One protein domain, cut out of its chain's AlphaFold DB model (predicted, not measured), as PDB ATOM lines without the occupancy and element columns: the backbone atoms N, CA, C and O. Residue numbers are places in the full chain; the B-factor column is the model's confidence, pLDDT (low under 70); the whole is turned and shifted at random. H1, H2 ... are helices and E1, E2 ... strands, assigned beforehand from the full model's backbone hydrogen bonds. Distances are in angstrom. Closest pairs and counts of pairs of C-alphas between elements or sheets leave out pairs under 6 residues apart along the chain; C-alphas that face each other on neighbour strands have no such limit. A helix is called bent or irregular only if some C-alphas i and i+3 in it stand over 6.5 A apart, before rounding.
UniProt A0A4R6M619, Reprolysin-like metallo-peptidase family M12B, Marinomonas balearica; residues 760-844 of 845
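This is residues 760 to 844 of the 845 residues of the protein "Reprolysin-like metallo-peptidase family M12B" of Marinomonas balearica (UniProt A0A4R6M619). One long helix, H3, makes the longest axis, and the other parts pack along its later part: H1 on one side, and on another side the strand E1 of a small two-stranded sheet, with H2 across the end of H3's later part. The sheet is small, E1 beside E2, both parallel, and the first part of H3, residues 815 to 824, runs on beyond H1 and H2. The printed part has 85 residues with three named helices and two named strands, in the order H1, E1, H2, E2, H3, and the class is mostly helix. It is compact, with a radius of gyration of the C-alphas of 13.2 A, yet elongated in outline, spanning 45 by 27 by 16 A.

H1, residues 760 to 771, touches H3, residues 815 to 842, at a shallow tilt of 26 degrees, the same way; the closest C-alphas are those of Leu 761 and Asp 827, 5.9 A apart, and H3 touches H1 with residues 827 to 835 alone. E1, residues 776 to 779, has its closest C-alpha to H3 at Leu 776, 5.5 A from that of Asn 832. H2, residues 791 to 800, touches H3 with residues 836 to 840 of H3 alone, at a steep tilt of 60 degrees, the same way; the closest C-alphas are those of Ala 797 and Trp 836, 6.9 A apart. E2, residues 803 to 806, is the parallel neighbour of E1, their directions 39 degrees apart, with N 778 and O 804 at 2.9 A and N 804 and O 776 at 2.8 A, within hydrogen-bond range. E1, H2 and E2 form a strand-helix-strand unit, two parallel neighbour strands with a helix between them in the chain, and its crossover is right-handed. H1 is apart from H2 and from E2. Every O i to N i+4 pair is within hydrogen-bond range in H1 and H2, and 22 of 24 are in H3.

H1 begins at C-alpha 760 at (136.630, 97.838, 132.797) and is 16.1 A long. E1 is 10.4 A long, H2 14.2 A and E2 9.5 A. H3 runs 40.0 A from C-alpha 815 at (133.672, 97.705, 113.423) to C-alpha 842 at (131.674, 112.452, 150.510). It has a kink of 30 degrees near residue 834 and is irregular, but only just: C-alphas 834 and 837 are 6.7 A apart.

The two C-alphas farthest apart, those of Ser 814 and Gln 844, are 44.8 A apart. The printed part has no cut. The link from E1 to H2, 11 residues, is long. The mean pLDDT of the printed part is 75.8, and it is under 70 at residues 779 to 788, 806 to 819 and 844.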
ATOM      1  N   TRP A 760     136.290  96.434 132.581       85.19
ATOM      2  CA  TRP A 760     136.630  97.838 132.797       85.19
ATOM      3  C   TRP A 760     135.741  98.478 133.872       85.19
ATOM      4  O   TRP A 760     136.262  98.900 134.903       85.19
ATOM      5  N   LEU A 761     134.409  98.439 133.728       88.12
ATOM      6  CA  LEU A 761     133.481  99.052 134.690       88.12
ATOM      7  C   LEU A 761     133.626  98.438 136.090       88.12
ATOM      8  O   LEU A 761     133.612  99.149 137.094       88.12
ATOM      9  N   LYS A 762     133.821  97.115 136.170       86.56
ATOM     10  CA  LYS A 762     134.130  96.409 137.425       86.56
ATOM     11  C   LYS A 762     135.437  96.893 138.058       86.56
ATOM     12  O   LYS A 762     135.464  97.133 139.264       86.56
ATOM     13  N   LYS A 763     136.517  97.003 137.274       88.12
ATOM     14  CA  LYS A 763     137.838  97.469 137.731       88.12
ATOM     15  C   LYS A 763     137.764  98.912 138.227       88.12
ATOM     16  O   LYS A 763     138.314  99.216 139.280       88.12
ATOM     17  N   GLU A 764     137.041  99.760 137.509       88.75
ATOM     18  CA  GLU A 764     136.985 101.197 137.753       88.75
ATOM     19  C   GLU A 764     136.067 101.548 138.936       88.75
ATOM     20  O   GLU A 764     136.476 102.277 139.839       88.75
ATOM     21  N   LEU A 765     134.900 100.903 139.071       89.44
ATOM     22  CA  LEU A 765     134.105 100.985 140.307       89.44
ATOM     23  C   LEU A 765     134.861 100.420 141.521       89.44
ATOM     24  O   LEU A 765     134.750 100.961 142.622       89.44
ATOM     25  N   LYS A 766     135.671  99.366 141.333       86.12
ATOM     26  CA  LYS A 766     136.536  98.851 142.402       86.12
ATOM     27  C   LYS A 766     137.627  99.861 142.782       86.12
ATOM     28  O   LYS A 766     137.895 100.017 143.971       86.12
ATOM     29  N   ARG A 767     138.214 100.582 141.816       88.00
ATOM     30  CA  ARG A 767     139.176 101.666 142.074       88.00
ATOM     31  C   ARG A 767     138.559 102.740 142.968       88.00
ATOM     32  O   ARG A 767     139.174 103.089 143.973       88.00
ATOM     33  N   VAL A 768     137.335 103.185 142.680       88.50
ATOM     34  CA  VAL A 768     136.602 104.150 143.527       88.50
ATOM     35  C   VAL A 768     136.453 103.627 144.961       88.50
ATOM     36  O   VAL A 768     136.724 104.360 145.907       88.50
ATOM     37  N   THR A 769     136.105 102.347 145.154       85.12
ATOM     38  CA  THR A 769     136.001 101.761 146.508       85.12
ATOM     39  C   THR A 769     137.340 101.516 147.209       85.12
ATOM     40  O   THR A 769     137.373 101.482 148.435       85.12
ATOM     41  N   ASP A 770     138.432 101.323 146.463       83.50
ATOM     42  CA  ASP A 770     139.772 101.078 147.015       83.50
ATOM     43  C   ASP A 770     140.530 102.383 147.338       83.50
ATOM     44  O   ASP A 770     141.452 102.358 148.155       83.50
ATOM     45  N   THR A 771     140.197 103.492 146.664       83.69
ATOM     46  CA  THR A 771     140.965 104.757 146.697       83.69
ATOM     47  C   THR A 771     140.179 105.978 147.177       83.69
ATOM     48  O   THR A 771     140.798 107.010 147.411       83.69
ATOM     49  N   GLU A 772     138.852 105.878 147.319       88.12
ATOM     50  CA  GLU A 772     137.942 106.999 147.631       88.12
ATOM     51  C   GLU A 772     138.040 108.185 146.640       88.12
ATOM     52  O   GLU A 772     137.688 109.317 146.955       88.12
ATOM     53  N   ASP A 773     138.488 107.931 145.406       85.62
ATOM     54  CA  ASP A 773     138.540 108.927 144.332       85.62
ATOM     55  C   ASP A 773     137.223 108.939 143.542       85.62
ATOM     56  O   ASP A 773     136.993 108.100 142.670       85.62
ATOM     57  N   TYR A 774     136.348 109.895 143.867       91.56
ATOM     58  CA  TYR A 774     135.000 110.021 143.298       91.56
ATOM     59  C   TYR A 774     134.911 110.927 142.055       91.56
ATOM     60  O   TYR A 774     133.818 111.389 141.721       91.56
ATOM     61  N   ARG A 775     136.031 111.214 141.378       90.44
ATOM     62  CA  ARG A 775     136.035 111.994 140.129       90.44
ATOM     63  C   ARG A 775     135.185 111.337 139.040       90.44
ATOM     64  O   ARG A 775     135.240 110.121 138.856       90.44
ATOM     65  N   LEU A 776     134.429 112.146 138.297       88.62
ATOM     66  CA  LEU A 776     133.664 111.681 137.131       88.62
ATOM     67  C   LEU A 776     134.543 111.626 135.877       88.62
ATOM     68  O   LEU A 776     135.522 112.356 135.769       88.62
ATOM     69  N   ILE A 777     134.187 110.786 134.909       84.31
ATOM     70  CA  ILE A 777     134.948 110.627 133.665       84.31
ATOM     71  C   ILE A 777     134.392 111.544 132.563       84.31
ATOM     72  O   ILE A 777     133.182 111.574 132.321       84.31
ATOM     73  N   THR A 778     135.290 112.268 131.895       76.69
ATOM     74  CA  THR A 778     135.075 113.146 130.728       76.69
ATOM     75  C   THR A 778     135.707 112.548 129.466       76.69
ATOM     76  O   THR A 778     136.672 111.792 129.564       76.69
ATOM     77  N   GLN A 779     135.218 112.916 128.275       66.75
ATOM     78  CA  GLN A 779     135.960 112.716 127.020       66.75
ATOM     79  C   GLN A 779     136.854 113.938 126.774       66.75
ATOM     80  O   GLN A 779     136.417 115.069 126.984       66.75
ATOM     81  N   GLY A 780     138.095 113.722 126.334       52.69
ATOM     82  CA  GLY A 780     138.969 114.816 125.895       52.69
ATOM     83  C   GLY A 780     138.488 115.476 124.593       52.69
ATOM     84  O   GLY A 780     137.764 114.866 123.810       52.69
ATOM     85  N   GLY A 781     138.897 116.725 124.357       49.78
ATOM     86  CA  GLY A 781     138.834 117.381 123.040       49.78
ATOM     87  C   GLY A 781     137.508 118.017 122.593       49.78
ATOM     88  O   GLY A 781     137.549 118.862 121.708       49.78
ATOM     89  N   ARG A 782     136.344 117.683 123.179       47.03
ATOM     90  CA  ARG A 782     135.029 118.175 122.680       47.03
ATOM     91  C   ARG A 782     134.225 119.103 123.604       47.03
ATOM     92  O   ARG A 782     133.128 119.502 123.239       47.03
ATOM     93  N   GLY A 783     134.725 119.457 124.789       47.25
ATOM     94  CA  GLY A 783     134.091 120.442 125.693       47.25
ATOM     95  C   GLY A 783     132.769 120.026 126.371       47.25
ATOM     96  O   GLY A 783     132.458 120.544 127.441       47.25
ATOM     97  N   GLU A 784     132.029 119.069 125.809       54.28
ATOM     98  CA  GLU A 784     130.753 118.562 126.329       54.28
ATOM     99  C   GLU A 784     130.927 117.372 127.305       54.28
ATOM    100  O   GLU A 784     131.802 116.517 127.118       54.28
ATOM    101  N   PRO A 785     130.092 117.261 128.358       55.59
ATOM    102  CA  PRO A 785     130.148 116.152 129.303       55.59
ATOM    103  C   PRO A 785     129.592 114.852 128.700       55.59
ATOM    104  O   PRO A 785     128.471 114.812 128.188       55.59
ATOM    105  N   LEU A 786     130.335 113.747 128.847       55.94
ATOM    106  CA  LEU A 786     129.854 112.418 128.449       55.94
ATOM    107  C   LEU A 786     128.531 112.076 129.161       55.94
ATOM    108  O   LEU A 786     128.407 112.314 130.371       55.94
ATOM    109  N   PRO A 787     127.540 111.480 128.464       59.97
ATOM    110  CA  PRO A 787     126.185 111.422 128.989       59.97
ATOM    111  C   PRO A 787     126.117 110.505 130.211       59.97
ATOM    112  O   PRO A 787     126.688 109.423 130.228       59.97
ATOM    113  N   GLY A 788     125.382 110.887 131.250       61.38
ATOM    114  CA  GLY A 788     125.231 110.036 132.435       61.38
ATOM    115  C   GLY A 788     124.504 110.743 133.561       61.38
ATOM    116  O   GLY A 788     123.475 110.270 134.040       61.38
ATOM    117  N   VAL A 789     125.004 111.921 133.899       70.44
ATOM    118  CA  VAL A 789     124.320 112.933 134.707       70.44
ATOM    119  C   VAL A 789     124.011 114.127 133.800       70.44
ATOM    120  O   VAL A 789     124.546 114.197 132.692       70.44
ATOM    121  N   ASN A 790     123.117 115.030 134.203       80.94
ATOM    122  CA  ASN A 790     122.829 116.202 133.367       80.94
ATOM    123  C   ASN A 790     123.960 117.250 133.457       80.94
ATOM    124  O   ASN A 790     124.749 117.226 134.400       80.94
ATOM    125  N   ALA A 791     124.041 118.180 132.501       73.06
ATOM    126  CA  ALA A 791     125.140 119.153 132.432       73.06
ATOM    127  C   ALA A 791     125.284 120.029 133.701       73.06
ATOM    128  O   ALA A 791     126.400 120.311 134.134       73.06
ATOM    129  N   GLU A 792     124.175 120.399 134.356       77.94
ATOM    130  CA  GLU A 792     124.199 121.180 135.603       77.94
ATOM    131  C   GLU A 792     124.712 120.350 136.796       77.94
ATOM    132  O   GLU A 792     125.381 120.869 137.692       77.94
ATOM    133  N   GLU A 793     124.416 119.048 136.823       79.50
ATOM    134  CA  GLU A 793     125.003 118.103 137.780       79.50
ATOM    135  C   GLU A 793     126.485 117.855 137.498       79.50
ATOM    136  O   GLU A 793     127.272 117.751 138.437       79.50
ATOM    137  N   PHE A 794     126.876 117.802 136.222       79.19
ATOM    138  CA  PHE A 794     128.251 117.548 135.815       79.19
ATOM    139  C   PHE A 794     129.195 118.680 136.238       79.19
ATOM    140  O   PHE A 794     130.222 118.420 136.863       79.19
ATOM    141  N   GLU A 795     128.822 119.942 136.003       78.25
ATOM    142  CA  GLU A 795     129.616 121.089 136.467       78.25
ATOM    143  C   GLU A 795     129.691 121.166 138.004       78.25
ATOM    144  O   GLU A 795     130.731 121.527 138.558       78.25
ATOM    145  N   LYS A 796     128.647 120.734 138.726       81.19
ATOM    146  CA  LYS A 796     128.716 120.588 140.194       81.19
ATOM    147  C   LYS A 796     129.673 119.471 140.612       81.19
ATOM    148  O   LYS A 796     130.423 119.654 141.567       81.19
ATOM    149  N   ALA A 797     129.694 118.338 139.913       77.94
ATOM    150  CA  ALA A 797     130.623 117.242 140.190       77.94
ATOM    151  C   ALA A 797     132.085 117.643 139.939       77.94
ATOM    152  O   ALA A 797     132.952 117.425 140.786       77.94
ATOM    153  N   LYS A 798     132.341 118.329 138.824       79.75
ATOM    154  CA  LYS A 798     133.638 118.920 138.474       79.75
ATOM    155  C   LYS A 798     134.165 119.867 139.560       79.75
ATOM    156  O   LYS A 798     135.361 119.871 139.821       79.75
ATOM    157  N   GLN A 799     133.286 120.609 140.239       81.00
ATOM    158  CA  GLN A 799     133.653 121.458 141.382       81.00
ATOM    159  C   GLN A 799     133.818 120.688 142.708       81.00
ATOM    160  O   GLN A 799     134.663 121.058 143.518       81.00
ATOM    161  N   LEU A 800     133.010 119.647 142.959       82.62
ATOM    162  CA  LEU A 800     132.949 118.946 144.255       82.62
ATOM    163  C   LEU A 800     133.933 117.783 144.416       82.62
ATOM    164  O   LEU A 800     134.332 117.487 145.543       82.62
ATOM    165  N   CYS A 801     134.268 117.099 143.324       84.06
ATOM    166  CA  CYS A 801     135.193 115.966 143.302       84.06
ATOM    167  C   CYS A 801     136.220 116.054 142.162       84.06
ATOM    168  O   CYS A 801     137.304 115.498 142.310       84.06
ATOM    169  N   GLY A 802     135.931 116.779 141.074       82.81
ATOM    170  CA  GLY A 802     136.799 116.888 139.894       82.81
ATOM    171  C   GLY A 802     136.466 115.863 138.807       82.81
ATOM    172  O   GLY A 802     135.511 115.091 138.928       82.81
ATOM    173  N   THR A 803     137.271 115.837 137.742       83.81
ATOM    174  CA  THR A 803     137.097 114.914 136.610       83.81
ATOM    175  C   THR A 803     138.378 114.161 136.234       83.81
ATOM    176  O   THR A 803     139.482 114.504 136.669       83.81
ATOM    177  N   ILE A 804     138.216 113.096 135.450       80.38
ATOM    178  CA  ILE A 804     139.274 112.306 134.812       80.38
ATOM    179  C   ILE A 804     138.995 112.314 133.307       80.38
ATOM    180  O   ILE A 804     138.001 111.736 132.868       80.38
ATOM    181  N   ASN A 805     139.871 112.944 132.522       75.81
ATOM    182  CA  ASN A 805     139.816 112.863 131.063       75.81
ATOM    183  C   ASN A 805     140.197 111.447 130.620       75.81
ATOM    184  O   ASN A 805     141.282 110.963 130.938       75.81
ATOM    185  N   LEU A 806     139.320 110.800 129.857       68.88
ATOM    186  CA  LEU A 806     139.607 109.558 129.155       68.88
ATOM    187  C   LEU A 806     139.647 109.878 127.660       68.88
ATOM    188  O   LEU A 806     138.628 110.204 127.046       68.88
ATOM    189  N   SER A 807     140.851 109.853 127.087       64.44
ATOM    190  CA  SER A 807     141.031 109.968 125.640       64.44
ATOM    191  C   SER A 807     140.616 108.643 125.002       64.44
ATOM    192  O   SER A 807     141.094 107.577 125.386       64.44
ATOM    193  N   LEU A 808     139.682 108.723 124.060       58.06
ATOM    194  CA  LEU A 808     139.348 107.646 123.133       58.06
ATOM    195  C   LEU A 808     140.030 108.007 121.811       58.06
ATOM    196  O   LEU A 808     140.043 109.187 121.474       58.06
ATOM    197  N   SER A 809     140.570 107.030 121.072       54.47
ATOM    198  CA  SER A 809     141.101 107.289 119.724       54.47
ATOM    199  C   SER A 809     140.042 107.988 118.875       54.47
ATOM    200  O   SER A 809     138.898 107.525 118.812       54.47
ATOM    201  N   ASP A 810     140.412 109.093 118.233       50.25
ATOM    202  CA  ASP A 810     139.502 109.818 117.348       50.25
ATOM    203  C   ASP A 810     139.294 109.067 116.027       50.25
ATOM    204  O   ASP A 810     138.172 109.029 115.528       50.25
ATOM    205  N   VAL A 811     140.314 108.341 115.557       46.50
ATOM    206  CA  VAL A 811     140.215 107.438 114.402       46.50
ATOM    207  C   VAL A 811     139.574 106.112 114.824       46.50
ATOM    208  O   VAL A 811     140.058 105.454 115.748       46.50
ATOM    209  N   ILE A 812     138.511 105.711 114.120       48.28
ATOM    210  CA  ILE A 812     137.883 104.385 114.204       48.28
ATOM    211  C   ILE A 812     138.304 103.597 112.961       48.28
ATOM    212  O   ILE A 812     137.917 103.953 111.850       48.28
ATOM    213  N   ARG A 813     139.092 102.533 113.136       50.97
ATOM    214  CA  ARG A 813     139.689 101.746 112.041       50.97
ATOM    215  C   ARG A 813     138.955 100.431 111.774       50.97
ATOM    216  O   ARG A 813     139.209  99.786 110.762       50.97
ATOM    217  N   SER A 814     138.037 100.021 112.655       57.56
ATOM    218  CA  SER A 814     137.249  98.793 112.482       57.56
ATOM    219  C   SER A 814     135.887  98.806 113.197       57.56
ATOM    220  O   SER A 814     135.672  99.519 114.179       57.56
ATOM    221  N   ASP A 815     134.964  97.942 112.750       44.09
ATOM    222  CA  ASP A 815     133.672  97.705 113.423       44.09
ATOM    223  C   ASP A 815     133.846  97.134 114.853       44.09
ATOM    224  O   ASP A 815     132.971  97.322 115.705       44.09
ATOM    225  N   ALA A 816     134.972  96.466 115.139       57.09
ATOM    226  CA  ALA A 816     135.325  96.011 116.485       57.09
ATOM    227  C   ALA A 816     135.613  97.210 117.402       57.09
ATOM    228  O   ALA A 816     134.929  97.381 118.409       57.09
ATOM    229  N   GLU A 817     136.514  98.108 116.990       61.50
ATOM    230  CA  GLU A 817     136.816  99.351 117.711       61.50
ATOM    231  C   GLU A 817     135.587 100.250 117.878       61.50
ATOM    232  O   GLU A 817     135.383 100.818 118.948       61.50
ATOM    233  N   MET A 818     134.721 100.360 116.861       66.25
ATOM    234  CA  MET A 818     133.479 101.130 116.977       66.25
ATOM    235  C   MET A 818     132.560 100.561 118.068       66.25
ATOM    236  O   MET A 818     131.969 101.318 118.844       66.25
ATOM    237  N   ASN A 819     132.399  99.237 118.117       67.38
ATOM    238  CA  ASN A 819     131.565  98.587 119.124       67.38
ATOM    239  C   ASN A 819     132.206  98.656 120.512       67.38
ATOM    240  O   ASN A 819     131.508  98.963 121.476       67.38
ATOM    241  N   ASP A 820     133.522  98.484 120.618       71.69
ATOM    242  CA  ASP A 820     134.256  98.648 121.872       71.69
ATOM    243  C   ASP A 820     134.205 100.097 122.375       71.69
ATOM    244  O   ASP A 820     133.975 100.316 123.565       71.69
ATOM    245  N   ARG A 821     134.262 101.101 121.487       76.75
ATOM    246  CA  ARG A 821     134.040 102.521 121.820       76.75
ATOM    247  C   ARG A 821     132.611 102.772 122.304       76.75
ATOM    248  O   ARG A 821     132.427 103.432 123.324       76.75
ATOM    249  N   LYS A 822     131.588 102.211 121.643       75.38
ATOM    250  CA  LYS A 822     130.181 102.295 122.092       75.38
ATOM    251  C   LYS A 822     129.971 101.621 123.452       75.38
ATOM    252  O   LYS A 822     129.266 102.165 124.300       75.38
ATOM    253  N   ASN A 823     130.599 100.470 123.683       80.44
ATOM    254  CA  ASN A 823     130.566  99.757 124.960       80.44
ATOM    255  C   ASN A 823     131.269 100.562 126.063       80.44
ATOM    256  O   ASN A 823     130.689 100.766 127.129       80.44
ATOM    257  N   MET A 824     132.455 101.107 125.778       80.94
ATOM    258  CA  MET A 824     133.222 101.969 126.680       80.94
ATOM    259  C   MET A 824     132.445 103.232 127.059       80.94
ATOM    260  O   MET A 824     132.321 103.537 128.243       80.94
ATOM    261  N   ILE A 825     131.850 103.931 126.084       80.25
ATOM    262  CA  ILE A 825     130.983 105.088 126.343       80.25
ATOM    263  C   ILE A 825     129.838 104.672 127.270       80.25
ATOM    264  O   ILE A 825     129.690 105.265 128.334       80.25
ATOM    265  N   ASN A 826     129.088 103.613 126.935       82.06
ATOM    266  CA  ASN A 826     127.989 103.092 127.762       82.06
ATOM    267  C   ASN A 826     128.416 102.719 129.193       82.06
ATOM    268  O   ASN A 826     127.634 102.879 130.136       82.06
ATOM    269  N   ASP A 827     129.644 102.250 129.386       86.38
ATOM    270  CA  ASP A 827     130.186 101.973 130.709       86.38
ATOM    271  C   ASP A 827     130.636 103.235 131.450       86.38
ATOM    272  O   ASP A 827     130.399 103.321 132.655       86.38
ATOM    273  N   ILE A 828     131.157 104.255 130.766       86.06
ATOM    274  CA  ILE A 828     131.386 105.586 131.348       86.06
ATOM    275  C   ILE A 828     130.054 106.215 131.797       86.06
ATOM    276  O   ILE A 828     129.972 106.731 132.915       86.06
ATOM    277  N   ILE A 829     128.976 106.081 131.007       84.44
ATOM    278  CA  ILE A 829     127.611 106.496 131.395       84.44
ATOM    279  C   ILE A 829     127.210 105.839 132.727       84.44
ATOM    280  O   ILE A 829     126.706 106.501 133.642       84.44
ATOM    281  N   ARG A 830     127.416 104.519 132.845       88.06
ATOM    282  CA  ARG A 830     127.092 103.730 134.047       88.06
ATOM    283  C   ARG A 830     127.985 104.101 135.232       88.06
ATOM    284  O   ARG A 830     127.478 104.202 136.351       88.06
ATOM    285  N   PHE A 831     129.275 104.331 134.999       90.75
ATOM    286  CA  PHE A 831     130.233 104.772 136.008       90.75
ATOM    287  C   PHE A 831     129.823 106.128 136.591       90.75
ATOM    288  O   PHE A 831     129.564 106.215 137.791       90.75
ATOM    289  N   ASN A 832     129.636 107.146 135.745       90.88
ATOM    290  CA  ASN A 832     129.272 108.498 136.174       90.88
ATOM    291  C   ASN A 832     127.957 108.514 136.974       90.88
ATOM    292  O   ASN A 832     127.897 109.109 138.051       90.88
ATOM    293  N   LYS A 833     126.934 107.770 136.523       89.06
ATOM    294  CA  LYS A 833     125.668 107.575 137.264       89.06
ATOM    295  C   LYS A 833     125.843 106.925 138.640       89.06
ATOM    296  O   LYS A 833     125.075 107.217 139.552       89.06
ATOM    297  N   THR A 834     126.818 106.030 138.786       90.62
ATOM    298  CA  THR A 834     127.062 105.282 140.030       90.62
ATOM    299  C   THR A 834     127.907 106.084 141.021       90.62
ATOM    300  O   THR A 834     127.673 106.016 142.227       90.62
ATOM    301  N   VAL A 835     128.878 106.853 140.524       91.31
ATOM    302  CA  VAL A 835     129.855 107.583 141.344       91.31
ATOM    303  C   VAL A 835     129.347 108.955 141.776       91.31
ATOM    304  O   VAL A 835     129.652 109.377 142.891       91.31
ATOM    305  N   TRP A 836     128.508 109.625 140.979       91.56
ATOM    306  CA  TRP A 836     127.984 110.953 141.324       91.56
ATOM    307  C   TRP A 836     127.303 111.022 142.710       91.56
ATOM    308  O   TRP A 836     127.709 111.867 143.513       91.56
ATOM    309  N   PRO A 837     126.387 110.105 143.095       90.94
ATOM    310  CA  PRO A 837     125.810 110.102 144.445       90.94
ATOM    311  C   PRO A 837     126.827 109.840 145.569       90.94
ATOM    312  O   PRO A 837     126.586 110.211 146.719       90.94
ATOM    313  N   LEU A 838     127.959 109.189 145.265       90.88
ATOM    314  CA  LEU A 838     129.040 108.948 146.224       90.88
ATOM    315  C   LEU A 838     129.888 110.213 146.418       90.88
ATOM    316  O   LEU A 838     130.110 110.598 147.564       90.88
ATOM    317  N   CYS A 839     130.246 110.903 145.328       89.12
ATOM    318  CA  CYS A 839     130.862 112.236 145.363       89.12
ATOM    319  C   CYS A 839     130.015 113.208 146.201       89.12
ATOM    320  O   CYS A 839     130.500 113.756 147.188       89.12
ATOM    321  N   GLN A 840     128.714 113.332 145.905       87.62
ATOM    322  CA  GLN A 840     127.799 114.196 146.668       87.62
ATOM    323  C   GLN A 840     127.773 113.893 148.170       87.62
ATOM    324  O   GLN A 840     127.597 114.809 148.971       87.62
ATOM    325  N   LYS A 841     127.904 112.619 148.557       86.94
ATOM    326  CA  LYS A 841     127.872 112.186 149.957       86.94
ATOM    327  C   LYS A 841     129.214 112.379 150.669       86.94
ATOM    328  O   LYS A 841     129.206 112.614 151.872       86.94
ATOM    329  N   HIS A 842     130.333 112.256 149.957       81.44
ATOM    330  CA  HIS A 842     131.674 112.452 150.510       81.44
ATOM    331  C   HIS A 842     132.029 113.943 150.646       81.44
ATOM    332  O   HIS A 842     132.671 114.329 151.615       81.44
ATOM    333  N   SER A 843     131.548 114.796 149.736       70.44
ATOM    334  CA  SER A 843     131.768 116.251 149.776       70.44
ATOM    335  C   SER A 843     130.796 117.013 150.704       70.44
ATOM    336  O   SER A 843     130.718 118.240 150.630       70.44
ATOM    337  N   GLN A 844     130.042 116.318 151.569       66.69
ATOM    338  CA  GLN A 844     129.255 116.926 152.656       66.69
ATOM    339  C   GLN A 844     130.081 116.901 153.961       66.69
ATOM    340  O   GLN A 844     130.682 115.865 154.245       66.69
TER     341      GLN A 844